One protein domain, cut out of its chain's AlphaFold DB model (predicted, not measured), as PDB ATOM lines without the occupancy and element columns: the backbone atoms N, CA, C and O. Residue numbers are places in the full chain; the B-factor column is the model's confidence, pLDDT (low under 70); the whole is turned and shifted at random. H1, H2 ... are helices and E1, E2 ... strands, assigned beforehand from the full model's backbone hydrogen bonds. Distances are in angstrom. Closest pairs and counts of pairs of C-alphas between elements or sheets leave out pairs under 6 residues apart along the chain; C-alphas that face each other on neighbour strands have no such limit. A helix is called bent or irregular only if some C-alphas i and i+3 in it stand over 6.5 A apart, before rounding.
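This is residues 647 to 789 of the 921 residues of an uncharacterized protein of Stentor coeruleus (UniProt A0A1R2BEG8). A twisted sheet of five strands has helix H3 running along one face, while the long bent helix H1 sets its second arm H1b beside the sheet near E1 and its first residues, 647 to 656, stick out and add to the length. The last helix, H4, packs on the short H2 and grazes the sheet with residues 776 to 780. The printed part has 143 residues with four named helices and five named strands, in the order H1 E1 H2 E2 H3 E3 E4 E5 H4; the class is mixed, helices and strands. The sheet runs E1 E2 E5 E4 E3 and is mixed, with E2 and E5 parallel and the other neighbours antiparallel. The whole is compact, with a radius of gyration of the C-alphas of 16.5 A, yet elongated, spanning 54 by 33 by 26 A.

Start at H1, residues 647 to 685: by its hydrogen bonds it was assigned as one helix, but it is bent, with C-alphas 670 and 673 7.1 A apart. Its arms, H1a to residue 670 and H1b from 673, stand at a steep tilt of 51 degrees; H1a is not on the sheet, and H1b is only just at the sheet's level, at a height of 3.8 A. E1, residues 690 to 693, is antiparallel to E2, residues 708 to 713, with N 692 and O 711 2.9 A apart. Between them, H2, residues 695 to 698, is on the sheet. H3, residues 720 to 734, lies over E4, residues 753 to 758, along the strands at 1 degree on the local plane, on the opposite face from H2; its closest C-alphas to E4 are Cys 727 and Val 754, 6.0 A. H3 touches H1b, with His 681 and Thr 733 closest at 7.2 A between C-alphas. E3, residues 740 to 746, E4 and E5, residues 762 to 767, form a meander, each strand the antiparallel neighbour of the one before; look at N 744 and O 755, 2.9 A, and N 754 and O 765, 2.8 A. E5 is parallel to E2, with N 710 and O 764 2.8 A apart. H4, residues 776 to 789, touches H2, with C-alphas of Gly 698 and Ile 780 closest at 6.2 A. Every O i to N i+4 pair is within hydrogen-bond range in H1a, H3 and H4, and 8 of 9 in H1b; H2 is too short for such a pair, and its one O i to N i+3 pair is not within range.

Find C-alpha 647 at (123.657, 166.247, 186.329); from there H1a runs 35.3 A to C-alpha 670, and H1b runs 19.3 A. H3 spans 20.5 A from C-alpha 720 at (156.778, 161.678, 148.078), and E5 spans 17.1 A. H4 runs 20.0 A to C-alpha 789 at (133.249, 150.484, 172.891).

The C-alphas of Ser 647 and Thr 684 are the two farthest apart, 54.5 A. The printed part has no cut, and no link is long. Mean pLDDT of the printed part is 89.1; residue 738 and residues 771 to 774 are under 70.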
ATOM      1  N   SER A 647     124.814 166.664 187.136       79.75
ATOM      2  CA  SER A 647     123.657 166.247 186.329       79.75
ATOM      3  C   SER A 647     123.174 167.352 185.380       79.75
ATOM      4  O   SER A 647     122.800 167.063 184.242       79.75
ATOM      5  N   LEU A 648     123.240 168.624 185.793       86.00
ATOM      6  CA  LEU A 648     122.991 169.753 184.892       86.00
ATOM      7  C   LEU A 648     124.052 169.814 183.782       86.00
ATOM      8  O   LEU A 648     123.696 169.850 182.604       86.00
ATOM      9  N   LEU A 649     125.338 169.739 184.143       87.44
ATOM     10  CA  LEU A 649     126.456 169.733 183.194       87.44
ATOM     11  C   LEU A 649     126.394 168.540 182.218       87.44
ATOM     12  O   LEU A 649     126.666 168.707 181.037       87.44
ATOM     13  N   HIS A 650     125.958 167.359 182.663       90.12
ATOM     14  CA  HIS A 650     125.728 166.181 181.821       90.12
ATOM     15  C   HIS A 650     124.727 166.466 180.692       90.12
ATOM     16  O   HIS A 650     125.013 166.221 179.517       90.12
ATOM     17  N   HIS A 651     123.559 167.026 181.025       88.31
ATOM     18  CA  HIS A 651     122.565 167.410 180.021       88.31
ATOM     19  C   HIS A 651     123.051 168.565 179.133       88.31
ATOM     20  O   HIS A 651     122.701 168.628 177.954       88.31
ATOM     21  N   GLU A 652     123.884 169.456 179.669       90.94
ATOM     22  CA  GLU A 652     124.484 170.562 178.927       90.94
ATOM     23  C   GLU A 652     125.522 170.081 177.894       90.94
ATOM     24  O   GLU A 652     125.492 170.527 176.746       90.94
ATOM     25  N   ILE A 653     126.351 169.091 178.248       92.50
ATOM     26  CA  ILE A 653     127.271 168.384 177.342       92.50
ATOM     27  C   ILE A 653     126.486 167.708 176.207       92.50
ATOM     28  O   ILE A 653     126.792 167.925 175.035       92.50
ATOM     29  N   LEU A 654     125.428 166.949 176.522       93.19
ATOM     30  CA  LEU A 654     124.576 166.304 175.508       93.19
ATOM     31  C   LEU A 654     123.882 167.324 174.585       93.19
ATOM     32  O   LEU A 654     123.720 167.092 173.382       93.19
ATOM     33  N   ARG A 655     123.491 168.485 175.122       93.50
ATOM     34  CA  ARG A 655     122.937 169.591 174.331       93.50
ATOM     35  C   ARG A 655     123.997 170.203 173.413       93.50
ATOM     36  O   ARG A 655     123.705 170.439 172.240       93.50
ATOM     37  N   PHE A 656     125.213 170.429 173.913       94.00
ATOM     38  CA  PHE A 656     126.340 170.936 173.131       94.00
ATOM     39  C   PHE A 656     126.659 170.022 171.942       94.00
ATOM     40  O   PHE A 656     126.723 170.492 170.805       94.00
ATOM     41  N   THR A 657     126.797 168.715 172.173       92.62
ATOM     42  CA  THR A 657     127.181 167.753 171.127       92.62
ATOM     43  C   THR A 657     126.085 167.592 170.074       92.62
ATOM     44  O   THR A 657     126.384 167.538 168.880       92.62
ATOM     45  N   SER A 658     124.809 167.644 170.477       92.94
ATOM     46  CA  SER A 658     123.664 167.702 169.559       92.94
ATOM     47  C   SER A 658     123.682 168.956 168.665       92.94
ATOM     48  O   SER A 658     123.442 168.863 167.458       92.94
ATOM     49  N   ILE A 659     124.019 170.128 169.220       94.75
ATOM     50  CA  ILE A 659     124.150 171.382 168.458       94.75
ATOM     51  C   ILE A 659     125.359 171.326 167.510       94.75
ATOM     52  O   ILE A 659     125.233 171.722 166.349       94.75
ATOM     53  N   MET A 660     126.503 170.796 167.959       93.81
ATOM     54  CA  MET A 660     127.678 170.598 167.103       93.81
ATOM     55  C   MET A 660     127.362 169.665 165.929       93.81
ATOM     56  O   MET A 660     127.623 170.045 164.790       93.81
ATOM     57  N   LYS A 661     126.715 168.509 166.163       91.88
ATOM     58  CA  LYS A 661     126.298 167.584 165.091       91.88
ATOM     59  C   LYS A 661     125.470 168.297 164.015       91.88
ATOM     60  O   LYS A 661     125.773 168.148 162.834       91.88
ATOM     61  N   LYS A 662     124.490 169.126 164.401       94.50
ATOM     62  CA  LYS A 662     123.673 169.907 163.448       94.50
ATOM     63  C   LYS A 662     124.512 170.886 162.621       94.50
ATOM     64  O   LYS A 662     124.504 170.786 161.395       94.50
ATOM     65  N   LYS A 663     125.302 171.754 163.269       94.06
ATOM     66  CA  LYS A 663     126.178 172.723 162.577       94.06
ATOM     67  C   LYS A 663     127.153 172.043 161.608       94.06
ATOM     68  O   LYS A 663     127.372 172.517 160.496       94.06
ATOM     69  N   VAL A 664     127.744 170.921 162.021       94.38
ATOM     70  CA  VAL A 664     128.711 170.163 161.216       94.38
ATOM     71  C   VAL A 664     128.027 169.501 160.014       94.38
ATOM     72  O   VAL A 664     128.571 169.555 158.913       94.38
ATOM     73  N   GLN A 665     126.815 168.959 160.178       92.00
ATOM     74  CA  GLN A 665     126.001 168.443 159.068       92.00
ATOM     75  C   GLN A 665     125.563 169.550 158.093       92.00
ATOM     76  O   GLN A 665     125.565 169.333 156.884       92.00
ATOM     77  N   GLU A 666     125.217 170.744 158.579       93.75
ATOM     78  CA  GLU A 666     124.885 171.912 157.745       93.75
ATOM     79  C   GLU A 666     126.095 172.391 156.927       93.75
ATOM     80  O   GLU A 666     125.991 172.574 155.712       93.75
ATOM     81  N   LYS A 667     127.269 172.498 157.561       93.44
ATOM     82  CA  LYS A 667     128.545 172.806 156.895       93.44
ATOM     83  C   LYS A 667     128.916 171.747 155.851       93.44
ATOM     84  O   LYS A 667     129.321 172.094 154.745       93.44
ATOM     85  N   PHE A 668     128.701 170.464 156.150       92.06
ATOM     86  CA  PHE A 668     128.942 169.375 155.200       92.06
ATOM     87  C   PHE A 668     127.990 169.434 153.994       92.06
ATOM     88  O   PHE A 668     128.437 169.298 152.859       92.06
ATOM     89  N   LYS A 669     126.698 169.738 154.201       92.12
ATOM     90  CA  LYS A 669     125.726 169.952 153.108       92.12
ATOM     91  C   LYS A 669     126.140 171.089 152.165       92.12
ATOM     92  O   LYS A 669     126.011 170.931 150.955       92.12
ATOM     93  N   LYS A 670     126.677 172.199 152.693       91.38
ATOM     94  CA  LYS A 670     127.243 173.301 151.885       91.38
ATOM     95  C   LYS A 670     128.473 172.885 151.066       91.38
ATOM     96  O   LYS A 670     128.730 173.466 150.012       91.38
ATOM     97  N   PHE A 671     129.229 171.902 151.550       92.31
ATOM     98  CA  PHE A 671     130.437 171.383 150.911       92.31
ATOM     99  C   PHE A 671     130.158 170.358 149.793       92.31
ATOM    100  O   PHE A 671     130.909 170.326 148.820       92.31
ATOM    101  N   LEU A 672     129.065 169.582 149.861       90.94
ATOM    102  CA  LEU A 672     128.741 168.521 148.883       90.94
ATOM    103  C   LEU A 672     128.889 168.910 147.389       90.94
ATOM    104  O   LEU A 672     129.454 168.107 146.645       90.94
ATOM    105  N   PRO A 673     128.452 170.098 146.910       90.31
ATOM    106  CA  PRO A 673     128.634 170.471 145.503       90.31
ATOM    107  C   PRO A 673     130.116 170.605 145.125       90.31
ATOM    108  O   PRO A 673     130.549 170.088 144.100       90.31
ATOM    109  N   THR A 674     130.903 171.235 145.998       90.06
ATOM    110  CA  THR A 674     132.340 171.459 145.808       90.06
ATOM    111  C   THR A 674     133.139 170.163 145.967       90.06
ATOM    112  O   THR A 674     134.111 169.970 145.248       90.06
ATOM    113  N   PHE A 675     132.704 169.214 146.807       91.69
ATOM    114  CA  PHE A 675     133.267 167.855 146.836       91.69
ATOM    115  C   PHE A 675     133.148 167.156 145.468       91.69
ATOM    116  O   PHE A 675     134.130 166.610 144.962       91.69
ATOM    117  N   ASN A 676     131.974 167.228 144.833       90.75
ATOM    118  CA  ASN A 676     131.743 166.647 143.504       90.75
ATOM    119  C   ASN A 676     132.554 167.364 142.407       90.75
ATOM    120  O   ASN A 676     133.101 166.713 141.512       90.75
ATOM    121  N   GLU A 677     132.669 168.692 142.491       90.38
ATOM    122  CA  GLU A 677     133.484 169.515 141.588       90.38
ATOM    123  C   GLU A 677     134.979 169.168 141.710       90.38
ATOM    124  O   GLU A 677     135.650 168.972 140.694       90.38
ATOM    125  N   ILE A 678     135.485 168.988 142.936       91.06
ATOM    126  CA  ILE A 678     136.856 168.536 143.220       91.06
ATOM    127  C   ILE A 678     137.091 167.121 142.667       91.06
ATOM    128  O   ILE A 678     138.088 166.912 141.978       91.06
ATOM    129  N   ILE A 679     136.177 166.159 142.881       91.44
ATOM    130  CA  ILE A 679     136.287 164.812 142.278       91.44
ATOM    131  C   ILE A 679     136.361 164.894 140.755       91.44
ATOM    132  O   ILE A 679     137.197 164.224 140.151       91.44
ATOM    133  N   SER A 680     135.505 165.706 140.131       89.88
ATOM    134  CA  SER A 680     135.457 165.842 138.673       89.88
ATOM    135  C   SER A 680     136.788 166.359 138.124       89.88
ATOM    136  O   SER A 680     137.330 165.768 137.193       89.88
ATOM    137  N   HIS A 681     137.364 167.390 138.752       89.00
ATOM    138  CA  HIS A 681     138.679 167.915 138.382       89.00
ATOM    139  C   HIS A 681     139.802 166.891 138.603       89.00
ATOM    140  O   HIS A 681     140.579 166.650 137.680       89.00
ATOM    141  N   ILE A 682     139.865 166.229 139.767       89.75
ATOM    142  CA  ILE A 682     140.886 165.200 140.050       89.75
ATOM    143  C   ILE A 682     140.808 164.064 139.024       89.75
ATOM    144  O   ILE A 682     141.846 163.624 138.533       89.75
ATOM    145  N   LYS A 683     139.603 163.642 138.622       90.00
ATOM    146  CA  LYS A 683     139.412 162.586 137.616       90.00
ATOM    147  C   LYS A 683     139.843 162.962 136.195       90.00
ATOM    148  O   LYS A 683     140.022 162.058 135.383       90.00
ATOM    149  N   THR A 684     140.082 164.243 135.892       85.50
ATOM    150  CA  THR A 684     140.760 164.636 134.637       85.50
ATOM    151  C   THR A 684     142.274 164.406 134.671       85.50
ATOM    152  O   THR A 684     142.881 164.227 133.619       85.50
ATOM    153  N   ILE A 685     142.875 164.373 135.867       82.06
ATOM    154  CA  ILE A 685     144.312 164.152 136.089       82.06
ATOM    155  C   ILE A 685     144.588 162.657 136.334       82.06
ATOM    156  O   ILE A 685     145.553 162.094 135.821       82.06
ATOM    157  N   HIS A 686     143.715 162.014 137.113       86.69
ATOM    158  CA  HIS A 686     143.832 160.641 137.593       86.69
ATOM    159  C   HIS A 686     142.467 159.942 137.466       86.69
ATOM    160  O   HIS A 686     141.611 160.056 138.345       86.69
ATOM    161  N   SER A 687     142.222 159.249 136.352       88.69
ATOM    162  CA  SER A 687     140.904 158.670 136.028       88.69
ATOM    163  C   SER A 687     140.411 157.615 137.029       88.69
ATOM    164  O   SER A 687     139.205 157.401 137.163       88.69
ATOM    165  N   ASP A 688     141.337 156.987 137.750       88.75
ATOM    166  CA  ASP A 688     141.127 155.968 138.775       88.75
ATOM    167  C   ASP A 688     140.944 156.536 140.195       88.75
ATOM    168  O   ASP A 688     140.637 155.790 141.125       88.75
ATOM    169  N   ALA A 689     141.109 157.849 140.383       91.44
ATOM    170  CA  ALA A 689     141.117 158.456 141.706       91.44
ATOM    171  C   ALA A 689     139.782 158.332 142.454       91.44
ATOM    172  O   ALA A 689     138.695 158.611 141.928       91.44
ATOM    173  N   THR A 690     139.891 158.036 143.748       90.19
ATOM    174  CA  THR A 690     138.804 158.198 144.719       90.19
ATOM    175  C   THR A 690     139.178 159.264 145.748       90.19
ATOM    176  O   THR A 690     140.350 159.456 146.069       90.19
ATOM    177  N   LEU A 691     138.178 159.988 146.251       91.69
ATOM    178  CA  LEU A 691     138.341 161.034 147.258       91.69
ATOM    179  C   LEU A 691     137.554 160.623 148.498       91.69
ATOM    180  O   LEU A 691     136.364 160.323 148.404       91.69
ATOM    181  N   THR A 692     138.209 160.593 149.655       88.69
ATOM    182  CA  THR A 692     137.593 160.141 150.911       88.69
ATOM    183  C   THR A 692     137.826 161.149 152.030       88.69
ATOM    184  O   THR A 692     138.891 161.754 152.124       88.69
ATOM    185  N   VAL A 693     136.811 161.358 152.867       90.94
ATOM    186  CA  VAL A 693     136.881 162.279 154.010       90.94
ATOM    187  C   VAL A 693     137.569 161.577 155.178       90.94
ATOM    188  O   VAL A 693     137.176 160.466 155.539       90.94
ATOM    189  N   PHE A 694     138.572 162.214 155.786       89.00
ATOM    190  CA  PHE A 694     139.320 161.654 156.913       89.00
ATOM    191  C   PHE A 694     139.244 162.528 158.175       89.00
ATOM    192  O   PHE A 694     138.314 163.323 158.343       89.00
ATOM    193  N   GLY A 695     140.160 162.295 159.118       88.88
ATOM    194  CA  GLY A 695     140.408 163.174 160.258       88.88
ATOM    195  C   GLY A 695     139.175 163.438 161.124       88.88
ATOM    196  O   GLY A 695     138.515 162.506 161.592       88.88
ATOM    197  N   SER A 696     138.875 164.714 161.368       91.38
ATOM    198  CA  SER A 696     137.812 165.133 162.292       91.38
ATOM    199  C   SER A 696     136.418 164.741 161.802       91.38
ATOM    200  O   SER A 696     135.572 164.331 162.598       91.38
ATOM    201  N   TYR A 697     136.171 164.850 160.496       92.88
ATOM    202  CA  TYR A 697     134.886 164.488 159.897       92.88
ATOM    203  C   TYR A 697     134.744 162.970 159.761       92.88
ATOM    204  O   TYR A 697     133.721 162.416 160.160       92.88
ATOM    205  N   GLY A 698     135.793 162.279 159.301       87.75
ATOM    206  CA  GLY A 698     135.802 160.820 159.159       87.75
ATOM    207  C   GLY A 698     135.562 160.063 160.474       87.75
ATOM    208  O   GLY A 698     135.048 158.946 160.444       87.75
ATOM    209  N   THR A 699     135.881 160.675 161.620       89.50
ATOM    210  CA  THR A 699     135.691 160.127 162.981       89.50
ATOM    211  C   THR A 699     134.402 160.564 163.685       89.50
ATOM    212  O   THR A 699     134.150 160.112 164.799       89.50
ATOM    213  N   SER A 700     133.592 161.444 163.085       90.50
ATOM    214  CA  SER A 700     132.483 162.142 163.765       90.50
ATOM    215  C   SER A 700     132.902 162.952 165.012       90.50
ATOM    216  O   SER A 700     132.088 163.174 165.911       90.50
ATOM    217  N   LEU A 701     134.155 163.426 165.060       95.50
ATOM    218  CA  LEU A 701     134.711 164.293 166.114       95.50
ATOM    219  C   LEU A 701     134.958 165.734 165.623       95.50
ATOM    220  O   LEU A 701     135.805 166.461 166.154       95.50
ATOM    221  N   ALA A 702     134.256 166.155 164.572       95.06
ATOM    222  CA  ALA A 702     134.317 167.509 164.041       95.06
ATOM    223  C   ALA A 702     133.518 168.502 164.899       95.06
ATOM    224  O   ALA A 702     132.464 168.189 165.448       95.06
ATOM    225  N   LEU A 703     134.036 169.726 164.972       94.56
ATOM    226  CA  LEU A 703     133.336 170.910 165.461       94.56
ATOM    227  C   LEU A 703     132.914 171.777 164.274       94.56
ATOM    228  O   LEU A 703     133.447 171.641 163.174       94.56
ATOM    229  N   ASP A 704     132.029 172.740 164.522       92.06
ATOM    230  CA  ASP A 704     131.678 173.782 163.552       92.06
ATOM    231  C   ASP A 704     132.912 174.504 162.971       92.06
ATOM    232  O   ASP A 704     132.968 174.806 161.777       92.06
ATOM    233  N   THR A 705     133.948 174.678 163.792       90.50
ATOM    234  CA  THR A 705     135.236 175.284 163.429       90.50
ATOM    235  C   THR A 705     136.315 174.303 162.948       90.50
ATOM    236  O   THR A 705     137.441 174.729 162.724       90.50
ATOM    237  N   SER A 706     136.021 173.006 162.775       94.12
ATOM    238  CA  SER A 706     136.989 172.047 162.203       94.12
ATOM    239  C   SER A 706     137.086 172.164 160.680       94.12
ATOM    240  O   SER A 706     136.070 172.360 160.007       94.12
ATOM    241  N   ASP A 707     138.296 172.011 160.150       93.50
ATOM    242  CA  ASP A 707     138.567 171.912 158.712       93.50
ATOM    243  C   ASP A 707     138.050 170.565 158.161       93.50
ATOM    244  O   ASP A 707     137.813 169.625 158.928       93.50
ATOM    245  N   ILE A 708     137.812 170.477 156.846       94.12
ATOM    246  CA  ILE A 708     137.373 169.234 156.192       94.12
ATOM    247  C   ILE A 708     138.590 168.537 155.577       94.12
ATOM    248  O   ILE A 708     139.093 168.942 154.528       94.12
ATOM    249  N   ASP A 709     139.044 167.479 156.244       93.00
ATOM    250  CA  ASP A 709     140.204 166.678 155.855       93.00
ATOM    251  C   ASP A 709     139.837 165.718 154.693       93.00
ATOM    252  O   ASP A 709     138.928 164.894 154.838       93.00
ATOM    253  N   LEU A 710     140.526 165.787 153.543       93.19
ATOM    254  CA  LEU A 710     140.266 164.964 152.344       93.19
ATOM    255  C   LEU A 710     141.526 164.226 151.857       93.19
ATOM    256  O   LEU A 710     142.557 164.851 151.618       93.19
ATOM    257  N   VAL A 711     141.443 162.908 151.643       92.19
ATOM    258  CA  VAL A 711     142.538 162.108 151.071       92.19
ATOM    259  C   VAL A 711     142.161 161.526 149.708       92.19
ATOM    260  O   VAL A 711     141.125 160.870 149.553       92.19
ATOM    261  N   ILE A 712     143.022 161.792 148.724       92.50
ATOM    262  CA  ILE A 712     142.987 161.246 147.367       92.50
ATOM    263  C   ILE A 712     143.701 159.895 147.372       92.50
ATOM    264  O   ILE A 712     144.877 159.816 147.727       92.50
ATOM    265  N   LYS A 713     143.004 158.842 146.947       90.88
ATOM    266  CA  LYS A 713     143.551 157.490 146.796       90.88
ATOM    267  C   LYS A 713     143.636 157.149 145.313       90.88
ATOM    268  O   LYS A 713     142.648 157.321 144.594       90.88
ATOM    269  N   LEU A 714     144.799 156.668 144.879       90.06
ATOM    270  CA  LEU A 714     145.081 156.207 143.516       90.06
ATOM    271  C   LEU A 714     145.348 154.693 143.537       90.06
ATOM    272  O   LEU A 714     145.764 154.160 144.563       90.06
ATOM    273  N   THR A 715     145.152 154.006 142.413       86.69
ATOM    274  CA  THR A 715     145.446 152.564 142.278       86.69
ATOM    275  C   THR A 715     146.947 152.300 142.363       86.69
ATOM    276  O   THR A 715     147.382 151.324 142.967       86.69
ATOM    277  N   ILE A 716     147.743 153.195 141.772       85.56
ATOM    278  CA  ILE A 716     149.200 153.224 141.908       85.56
ATOM    279  C   ILE A 716     149.527 154.355 142.881       85.56
ATOM    280  O   ILE A 716     149.436 155.532 142.523       85.56
ATOM    281  N   LEU A 717     149.874 154.000 144.118       85.25
ATOM    282  CA  LEU A 717     150.205 154.982 145.146       85.25
ATOM    283  C   LEU A 717     151.490 155.749 144.761       85.25
ATOM    284  O   LEU A 717     152.479 155.128 144.370       85.25
ATOM    285  N   PRO A 718     151.496 157.091 144.832       86.12
ATOM    286  CA  PRO A 718     152.657 157.897 144.479       86.12
ATOM    287  C   PRO A 718     153.713 157.972 145.594       86.12
ATOM    288  O   PRO A 718     153.401 158.026 146.787       86.12
ATOM    289  N   ASN A 719     154.975 158.099 145.172       88.50
ATOM    290  CA  ASN A 719     156.082 158.483 146.043       88.50
ATOM    291  C   ASN A 719     155.991 159.952 146.483       88.50
ATOM    292  O   ASN A 719     155.278 160.766 145.888       88.50
ATOM    293  N   ARG A 720     156.770 160.319 147.508       86.75
ATOM    294  CA  ARG A 720     156.778 161.678 148.078       86.75
ATOM    295  C   ARG A 720     156.971 162.783 147.031       86.75
ATOM    296  O   ARG A 720     156.305 163.809 147.128       86.75
ATOM    297  N   ILE A 721     157.866 162.591 146.062       89.19
ATOM    298  CA  ILE A 721     158.193 163.608 145.050       89.19
ATOM    299  C   ILE A 721     156.987 163.825 144.128       89.19
ATOM    300  O   ILE A 721     156.534 164.956 143.970       89.19
ATOM    301  N   LYS A 722     156.386 162.736 143.628       91.56
ATOM    302  CA  LYS A 722     155.140 162.778 142.846       91.56
ATOM    303  C   LYS A 722     154.009 163.452 143.626       91.56
ATOM    304  O   LYS A 722     153.312 164.279 143.059       91.56
ATOM    305  N   ILE A 723     153.852 163.184 144.926       91.19
ATOM    306  CA  ILE A 723     152.853 163.874 145.770       91.19
ATOM    307  C   ILE A 723     153.118 165.385 145.816       91.19
ATOM    308  O   ILE A 723     152.178 166.167 145.707       91.19
ATOM    309  N   GLN A 724     154.372 165.827 145.948       93.38
ATOM    310  CA  GLN A 724     154.698 167.259 145.952       93.38
ATOM    311  C   GLN A 724     154.355 167.928 144.609       93.38
ATOM    312  O   GLN A 724     153.765 169.011 144.609       93.38
ATOM    313  N   GLU A 725     154.653 167.272 143.482       92.25
ATOM    314  CA  GLU A 725     154.255 167.712 142.136       92.25
ATOM    315  C   GLU A 725     152.724 167.727 141.971       92.25
ATOM    316  O   GLU A 725     152.155 168.711 141.497       92.25
ATOM    317  N   TYR A 726     152.037 166.673 142.419       93.19
ATOM    318  CA  TYR A 726     150.582 166.548 142.346       93.19
ATOM    319  C   TYR A 726     149.884 167.609 143.203       93.19
ATOM    320  O   TYR A 726     148.934 168.224 142.735       93.19
ATOM    321  N   CYS A 727     150.376 167.916 144.409       93.38
ATOM    322  CA  CYS A 727     149.859 169.015 145.231       93.38
ATOM    323  C   CYS A 727     150.018 170.383 144.544       93.38
ATOM    324  O   CYS A 727     149.114 171.214 144.633       93.38
ATOM    325  N   GLN A 728     151.131 170.628 143.842       93.38
ATOM    326  CA  GLN A 728     151.318 171.861 143.064       93.38
ATOM    327  C   GLN A 728     150.372 171.919 141.859       93.38
ATOM    328  O   GLN A 728     149.737 172.947 141.632       93.38
ATOM    329  N   HIS A 729     150.218 170.822 141.117       90.31
ATOM    330  CA  HIS A 729     149.286 170.778 139.993       90.31
ATOM    331  C   HIS A 729     147.826 170.914 140.454       90.31
ATOM    332  O   HIS A 729     147.068 171.681 139.864       90.31
ATOM    333  N   LEU A 730     147.452 170.256 141.554       91.19
ATOM    334  CA  LEU A 730     146.131 170.347 142.171       91.19
ATOM    335  C   LEU A 730     145.837 171.767 142.678       91.19
ATOM    336  O   LEU A 730     144.718 172.237 142.510       91.19
ATOM    337  N   GLN A 731     146.824 172.488 143.223       92.50
ATOM    338  CA  GLN A 731     146.671 173.915 143.532       92.50
ATOM    339  C   GLN A 731     146.273 174.711 142.281       92.50
ATOM    340  O   GLN A 731     145.330 175.493 142.345       92.50
ATOM    341  N   GLU A 732     146.961 174.531 141.150       90.00
ATOM    342  CA  GLU A 732     146.633 175.265 139.920       90.00
ATOM    343  C   GLU A 732     145.274 174.850 139.333       90.00
ATOM    344  O   GLU A 732     144.506 175.715 138.917       90.00
ATOM    345  N   THR A 733     144.936 173.558 139.362       86.44
ATOM    346  CA  THR A 733     143.663 173.035 138.841       86.44
ATOM    347  C   THR A 733     142.460 173.412 139.711       86.44
ATOM    348  O   THR A 733     141.387 173.667 139.179       86.44
ATOM    349  N   LEU A 734     142.599 173.489 141.040       88.44
ATOM    350  CA  LEU A 734     141.482 173.853 141.925       88.44
ATOM    351  C   LEU A 734     141.316 175.378 142.110       88.44
ATOM    352  O   LEU A 734     140.312 175.799 142.678       88.44
ATOM    353  N   LYS A 735     142.218 176.225 141.583       85.19
ATOM    354  CA  LYS A 735     142.015 177.695 141.528       85.19
ATOM    355  C   LYS A 735     140.788 178.116 140.719       85.19
ATOM    356  O   LYS A 735     140.280 179.211 140.937       85.19
ATOM    357  N   THR A 736     140.338 177.295 139.770       79.00
ATOM    358  CA  THR A 736     139.171 177.596 138.925       79.00
ATOM    359  C   THR A 736     137.838 177.208 139.563       79.00
ATOM    360  O   THR A 736     136.796 177.559 139.016       79.00
ATOM    361  N   ILE A 737     137.854 176.511 140.705       81.06
ATOM    362  CA  ILE A 737     136.638 176.113 141.420       81.06
ATOM    363  C   ILE A 737     135.964 177.329 142.051       81.06
ATOM    364  O   ILE A 737     136.598 178.165 142.704       81.06
ATOM    365  N   CYS A 738     134.646 177.417 141.884       59.94
ATOM    366  CA  CYS A 738     133.883 178.519 142.453       59.94
ATOM    367  C   CYS A 738     133.954 178.517 143.997       59.94
ATOM    368  O   CYS A 738     133.934 177.467 144.637       59.94
ATOM    369  N   LYS A 739     133.993 179.715 144.604       76.50
ATOM    370  CA  LYS A 739     134.103 179.972 146.064       76.50
ATOM    371  C   LYS A 739     135.484 179.758 146.710       76.50
ATOM    372  O   LYS A 739     135.594 179.964 147.919       76.50
ATOM    373  N   VAL A 740     136.536 179.392 145.972       85.94
ATOM    374  CA  VAL A 740     137.904 179.372 146.529       85.94
ATOM    375  C   VAL A 740     138.389 180.807 146.767       85.94
ATOM    376  O   VAL A 740     138.564 181.573 145.824       85.94
ATOM    377  N   THR A 741     138.614 181.179 148.031       89.31
ATOM    378  CA  THR A 741     139.115 182.509 148.430       89.31
ATOM    379  C   THR A 741     140.633 182.535 148.600       89.31
ATOM    380  O   THR A 741     141.263 183.572 148.404       89.31
ATOM    381  N   ASN A 742     141.239 181.396 148.946       93.31
ATOM    382  CA  ASN A 742     142.688 181.197 148.976       93.31
ATOM    383  C   ASN A 742     143.007 179.703 148.794       93.31
ATOM    384  O   ASN A 742     142.264 178.852 149.284       93.31
ATOM    385  N   ILE A 743     144.118 179.376 148.134       94.31
ATOM    386  CA  ILE A 743     144.600 178.003 147.964       94.31
ATOM    387  C   ILE A 743     146.131 177.957 147.970       94.31
ATOM    388  O   ILE A 743     146.785 178.746 147.290       94.31
ATOM    389  N   GLN A 744     146.700 177.035 148.751       95.50
ATOM    390  CA  GLN A 744     148.141 176.923 148.969       95.50
ATOM    391  C   GLN A 744     148.583 175.461 149.131       95.50
ATOM    392  O   GLN A 744     148.178 174.779 150.074       95.50
ATOM    393  N   ALA A 745     149.486 175.005 148.264       95.38
ATOM    394  CA  ALA A 745     150.220 173.757 148.432       95.38
ATOM    395  C   ALA A 745     151.397 173.944 149.407       95.38
ATOM    396  O   ALA A 745     152.339 174.691 149.140       95.38
ATOM    397  N   ILE A 746     151.368 173.230 150.531       93.31
ATOM    398  CA  ILE A 746     152.452 173.143 151.513       93.31
ATOM    399  C   ILE A 746     153.173 171.813 151.276       93.31
ATOM    400  O   ILE A 746     152.851 170.786 151.871       93.31
ATOM    401  N   THR A 747     154.147 171.820 150.364       92.12
ATOM    402  CA  THR A 747     154.874 170.609 149.940       92.12
ATOM    403  C   THR A 747     156.019 170.205 150.872       92.12
ATOM    404  O   THR A 747     156.505 169.078 150.796       92.12
ATOM    405  N   THR A 748     156.469 171.098 151.755       86.62
ATOM    406  CA  THR A 748     157.627 170.888 152.643       86.62
ATOM    407  C   THR A 748     157.305 170.091 153.910       86.62
ATOM    408  O   THR A 748     158.205 169.490 154.491       86.62
ATOM    409  N   ALA A 749     156.039 170.045 154.336       81.50
ATOM    410  CA  ALA A 749     155.607 169.328 155.537       81.50
ATOM    411  C   ALA A 749     155.800 167.800 155.421       81.50
ATOM    412  O   ALA A 749     155.894 167.252 154.319       81.50
ATOM    413  N   ARG A 750     155.830 167.080 156.560       79.50
ATOM    414  CA  ARG A 750     155.962 165.603 156.581       79.50
ATOM    415  C   ARG A 750     154.918 164.930 155.684       79.50
ATOM    416  O   ARG A 750     155.272 164.017 154.949       79.50
ATOM    417  N   ILE A 751     153.687 165.430 155.689       85.50
ATOM    418  CA  ILE A 751     152.633 165.081 154.732       85.50
ATOM    419  C   ILE A 751     152.394 166.335 153.871       85.50
ATOM    420  O   ILE A 751     151.978 167.353 154.433       85.50
ATOM    421  N   PRO A 752     152.712 166.320 152.561       92.06
ATOM    422  CA  PRO A 752     152.380 167.412 151.648       92.06
ATOM    423  C   PRO A 752     150.867 167.621 151.569       92.06
ATOM    424  O   PRO A 752     150.119 166.651 151.472       92.06
ATOM    425  N   ILE A 753     150.407 168.873 151.614       93.88
ATOM    426  CA  ILE A 753     148.974 169.171 151.740       93.88
ATOM    427  C   ILE A 753     148.576 170.432 150.970       93.88
ATOM    428  O   ILE A 753     149.300 171.426 150.976       93.88
ATOM    429  N   VAL A 754     147.420 170.406 150.310       95.44
ATOM    430  CA  VAL A 754     146.804 171.567 149.655       95.44
ATOM    431  C   VAL A 754     145.728 172.119 150.581       95.44
ATOM    432  O   VAL A 754     144.664 171.522 150.737       95.44
ATOM    433  N   LYS A 755     146.017 173.264 151.204       95.44
ATOM    434  CA  LYS A 755     145.056 174.005 152.023       95.44
ATOM    435  C   LYS A 755     144.187 174.871 151.123       95.44
ATOM    436  O   LYS A 755     144.719 175.643 150.327       95.44
ATOM    437  N   ILE A 756     142.872 174.785 151.279       94.25
ATOM    438  CA  ILE A 756     141.885 175.593 150.554       94.25
ATOM    439  C   ILE A 756     141.026 176.336 151.573       94.25
ATOM    440  O   ILE A 756     140.544 175.742 152.536       94.25
ATOM    441  N   LYS A 757     140.798 177.629 151.356       93.25
ATOM    442  CA  LYS A 757     139.801 178.417 152.086       93.25
ATOM    443  C   LYS A 757     138.665 178.803 151.150       93.25
ATOM    444  O   LYS A 757     138.896 179.137 149.989       93.25
ATOM    445  N   THR A 758     137.451 178.769 151.679       91.38
ATOM    446  CA  THR A 758     136.241 179.329 151.069       91.38
ATOM    447  C   THR A 758     135.565 180.257 152.080       91.38
ATOM    448  O   THR A 758     136.041 180.400 153.208       91.38
ATOM    449  N   GLU A 759     134.456 180.888 151.706       88.00
ATOM    450  CA  GLU A 759     133.653 181.706 152.629       88.00
ATOM    451  C   GLU A 759     132.925 180.864 153.701       88.00
ATOM    452  O   GLU A 759     132.666 181.354 154.797       88.00
ATOM    453  N   ASP A 760     132.628 179.590 153.412       89.75
ATOM    454  CA  ASP A 760     131.838 178.696 154.277       89.75
ATOM    455  C   ASP A 760     132.682 177.692 155.094       89.75
ATOM    456  O   ASP A 760     132.247 177.204 156.144       89.75
ATOM    457  N   TYR A 761     133.859 177.306 154.594       91.62
ATOM    458  CA  TYR A 761     134.696 176.238 155.159       91.62
ATOM    459  C   TYR A 761     136.145 176.268 154.645       91.62
ATOM    460  O   TYR A 761     136.426 176.748 153.545       91.62
ATOM    461  N   ASN A 762     137.056 175.663 155.413       93.69
ATOM    462  CA  ASN A 762     138.393 175.291 154.947       93.69
ATOM    463  C   ASN A 762     138.417 173.801 154.562       93.69
ATOM    464  O   ASN A 762     137.734 172.993 155.201       93.69
ATOM    465  N   LEU A 763     139.233 173.446 153.570       94.12
ATOM    466  CA  LEU A 763     139.522 172.074 153.149       94.12
ATOM    467  C   LEU A 763     141.029 171.817 153.234       94.12
ATOM    468  O   LEU A 763     141.820 172.690 152.877       94.12
ATOM    469  N   ASP A 764     141.404 170.603 153.618       94.50
ATOM    470  CA  ASP A 764     142.794 170.157 153.729       94.50
ATOM    471  C   ASP A 764     142.969 168.878 152.900       94.50
ATOM    472  O   ASP A 764     142.509 167.810 153.300       94.50
ATOM    473  N   ILE A 765     143.578 168.990 151.710       93.75
ATOM    474  CA  ILE A 765     143.645 167.889 150.731       93.75
ATOM    475  C   ILE A 765     145.051 167.291 150.648       93.75
ATOM    476  O   ILE A 765     146.013 167.989 150.331       93.75
ATOM    477  N   THR A 766     145.162 165.984 150.867       92.81
ATOM    478  CA  THR A 766     146.398 165.194 150.727       92.81
ATOM    479  C   THR A 766     146.192 164.023 149.766       92.81
ATOM    480  O   THR A 766     145.062 163.646 149.457       92.81
ATOM    481  N   TYR A 767     147.285 163.419 149.311       91.50
ATOM    482  CA  TYR A 767     147.272 162.108 148.660       91.50
ATOM    483  C   TYR A 767     147.634 161.020 149.682       91.50
ATOM    484  O   TYR A 767     148.300 161.299 150.682       91.50
ATOM    485  N   GLU A 768     147.182 159.792 149.439       88.19
ATOM    486  CA  GLU A 768     147.694 158.588 150.099       88.19
ATOM    487  C   GLU A 768     149.016 158.172 149.432       88.19
ATOM    488  O   GLU A 768     149.140 158.247 148.210       88.19
ATOM    489  N   ASP A 769     150.019 157.786 150.225       83.88
ATOM    490  CA  ASP A 769     151.390 157.541 149.765       83.88
ATOM    491  C   ASP A 769     151.775 156.058 149.784       83.88
ATOM    492  O   ASP A 769     151.288 155.283 150.606       83.88
ATOM    493  N   GLU A 770     152.710 155.671 148.913       77.75
ATOM    494  CA  GLU A 770     153.174 154.280 148.767       77.75
ATOM    495  C   GLU A 770     153.736 153.671 150.072       77.75
ATOM    496  O   GLU A 770     153.605 152.473 150.308       77.75
ATOM    497  N   ASN A 771     154.305 154.506 150.952       69.06
ATOM    498  CA  ASN A 771     154.887 154.106 152.236       69.06
ATOM    499  C   ASN A 771     153.870 154.148 153.397       69.06
ATOM    500  O   ASN A 771     154.239 153.888 154.542       69.06
ATOM    501  N   GLN A 772     152.601 154.484 153.129       67.75
ATOM    502  CA  GLN A 772     151.520 154.624 154.117       67.75
ATOM    503  C   GLN A 772     151.862 155.572 155.288       67.75
ATOM    504  O   GLN A 772     151.363 155.426 156.408       67.75
ATOM    505  N   SER A 773     152.685 156.592 155.022       64.44
ATOM    506  CA  SER A 773     152.975 157.700 155.940       64.44
ATOM    507  C   SER A 773     151.695 158.411 156.389       64.44
ATOM    508  O   SER A 773     151.620 158.908 157.516       64.44
ATOM    509  N   HIS A 774     150.684 158.461 155.518       69.00
ATOM    510  CA  HIS A 774     149.355 158.978 155.813       69.00
ATOM    511  C   HIS A 774     148.473 157.939 156.540       69.00
ATOM    512  O   HIS A 774     147.526 157.376 155.987       69.00
ATOM    513  N   GLN A 775     148.720 157.735 157.836       72.38
ATOM    514  CA  GLN A 775     147.961 156.781 158.665       72.38
ATOM    515  C   GLN A 775     146.488 157.168 158.936       72.38
ATOM    516  O   GLN A 775     145.782 156.433 159.628       72.38
ATOM    517  N   GLY A 776     145.981 158.275 158.376       76.06
ATOM    518  CA  GLY A 776     144.648 158.818 158.673       76.06
ATOM    519  C   GLY A 776     143.496 157.814 158.517       76.06
ATOM    520  O   GLY A 776     142.578 157.819 159.334       76.06
ATOM    521  N   THR A 777     143.562 156.902 157.538       75.81
ATOM    522  CA  THR A 777     142.561 155.828 157.365       75.81
ATOM    523  C   THR A 777     142.528 154.878 158.576       75.81
ATOM    524  O   THR A 777     141.456 154.540 159.079       75.81
ATOM    525  N   ALA A 778     143.695 154.485 159.097       84.62
ATOM    526  CA  ALA A 778     143.810 153.633 160.281       84.62
ATOM    527  C   ALA A 778     143.404 154.382 161.564       84.62
ATOM    528  O   ALA A 778     142.696 153.823 162.406       84.62
ATOM    529  N   THR A 779     143.754 155.670 161.675       87.12
ATOM    530  CA  THR A 779     143.330 156.552 162.776       87.12
ATOM    531  C   THR A 779     141.807 156.645 162.889       87.12
ATOM    532  O   THR A 779     141.279 156.589 164.004       87.12
ATOM    533  N   ILE A 780     141.080 156.728 161.763       87.69
ATOM    534  CA  ILE A 780     139.606 156.711 161.763       87.69
ATOM    535  C   ILE A 780     139.082 155.414 162.374       87.69
ATOM    536  O   ILE A 780     138.244 155.463 163.273       87.69
ATOM    537  N   ASN A 781     139.565 154.268 161.891       88.06
ATOM    538  CA  ASN A 781     139.069 152.960 162.311       88.06
ATOM    539  C   ASN A 781     139.330 152.721 163.803       88.06
ATOM    540  O   ASN A 781     138.420 152.336 164.530       88.06
ATOM    541  N   LEU A 782     140.533 153.049 164.285       89.44
ATOM    542  CA  LEU A 782     140.874 152.994 165.706       89.44
ATOM    543  C   LEU A 782     139.952 153.886 166.557       89.44
ATOM    544  O   LEU A 782     139.388 153.433 167.552       89.44
ATOM    545  N   THR A 783     139.766 155.143 166.148       91.44
ATOM    546  CA  THR A 783     138.923 156.114 166.863       91.44
ATOM    547  C   THR A 783     137.458 155.668 166.894       91.44
ATOM    548  O   THR A 783     136.823 155.716 167.946       91.44
ATOM    549  N   LYS A 784     136.928 155.159 165.771       89.12
ATOM    550  CA  LYS A 784     135.577 154.582 165.698       89.12
ATOM    551  C   LYS A 784     135.426 153.353 166.590       89.12
ATOM    552  O   LYS A 784     134.409 153.244 167.262       89.12
ATOM    553  N   ASN A 785     136.426 152.474 166.645       90.62
ATOM    554  CA  ASN A 785     136.398 151.297 167.516       90.62
ATOM    555  C   ASN A 785     136.345 151.703 168.998       90.62
ATOM    556  O   ASN A 785     135.508 151.189 169.735       90.62
ATOM    557  N   PHE A 786     137.155 152.679 169.424       91.00
ATOM    558  CA  PHE A 786     137.079 153.218 170.786       91.00
ATOM    559  C   PHE A 786     135.708 153.848 171.091       91.00
ATOM    560  O   PHE A 786     135.109 153.509 172.109       91.00
ATOM    561  N   ILE A 787     135.163 154.691 170.204       91.44
ATOM    562  CA  ILE A 787     133.825 155.295 170.381       91.44
ATOM    563  C   ILE A 787     132.716 154.225 170.390       91.44
ATOM    564  O   ILE A 787     131.751 154.347 171.139       91.44
ATOM    565  N   CYS A 788     132.847 153.149 169.611       89.31
ATOM    566  CA  CYS A 788     131.902 152.031 169.617       89.31
ATOM    567  C   CYS A 788     131.917 151.258 170.948       89.31
ATOM    568  O   CYS A 788     130.874 150.783 171.392       89.31
ATOM    569  N   LEU A 789     133.088 151.131 171.584       86.94
ATOM    570  CA  LEU A 789     133.249 150.484 172.891       86.94
ATOM    571  C   LEU A 789     132.816 151.391 174.054       86.94
ATOM    572  O   LEU A 789     132.295 150.901 175.053       86.94
TER     573      LEU A 789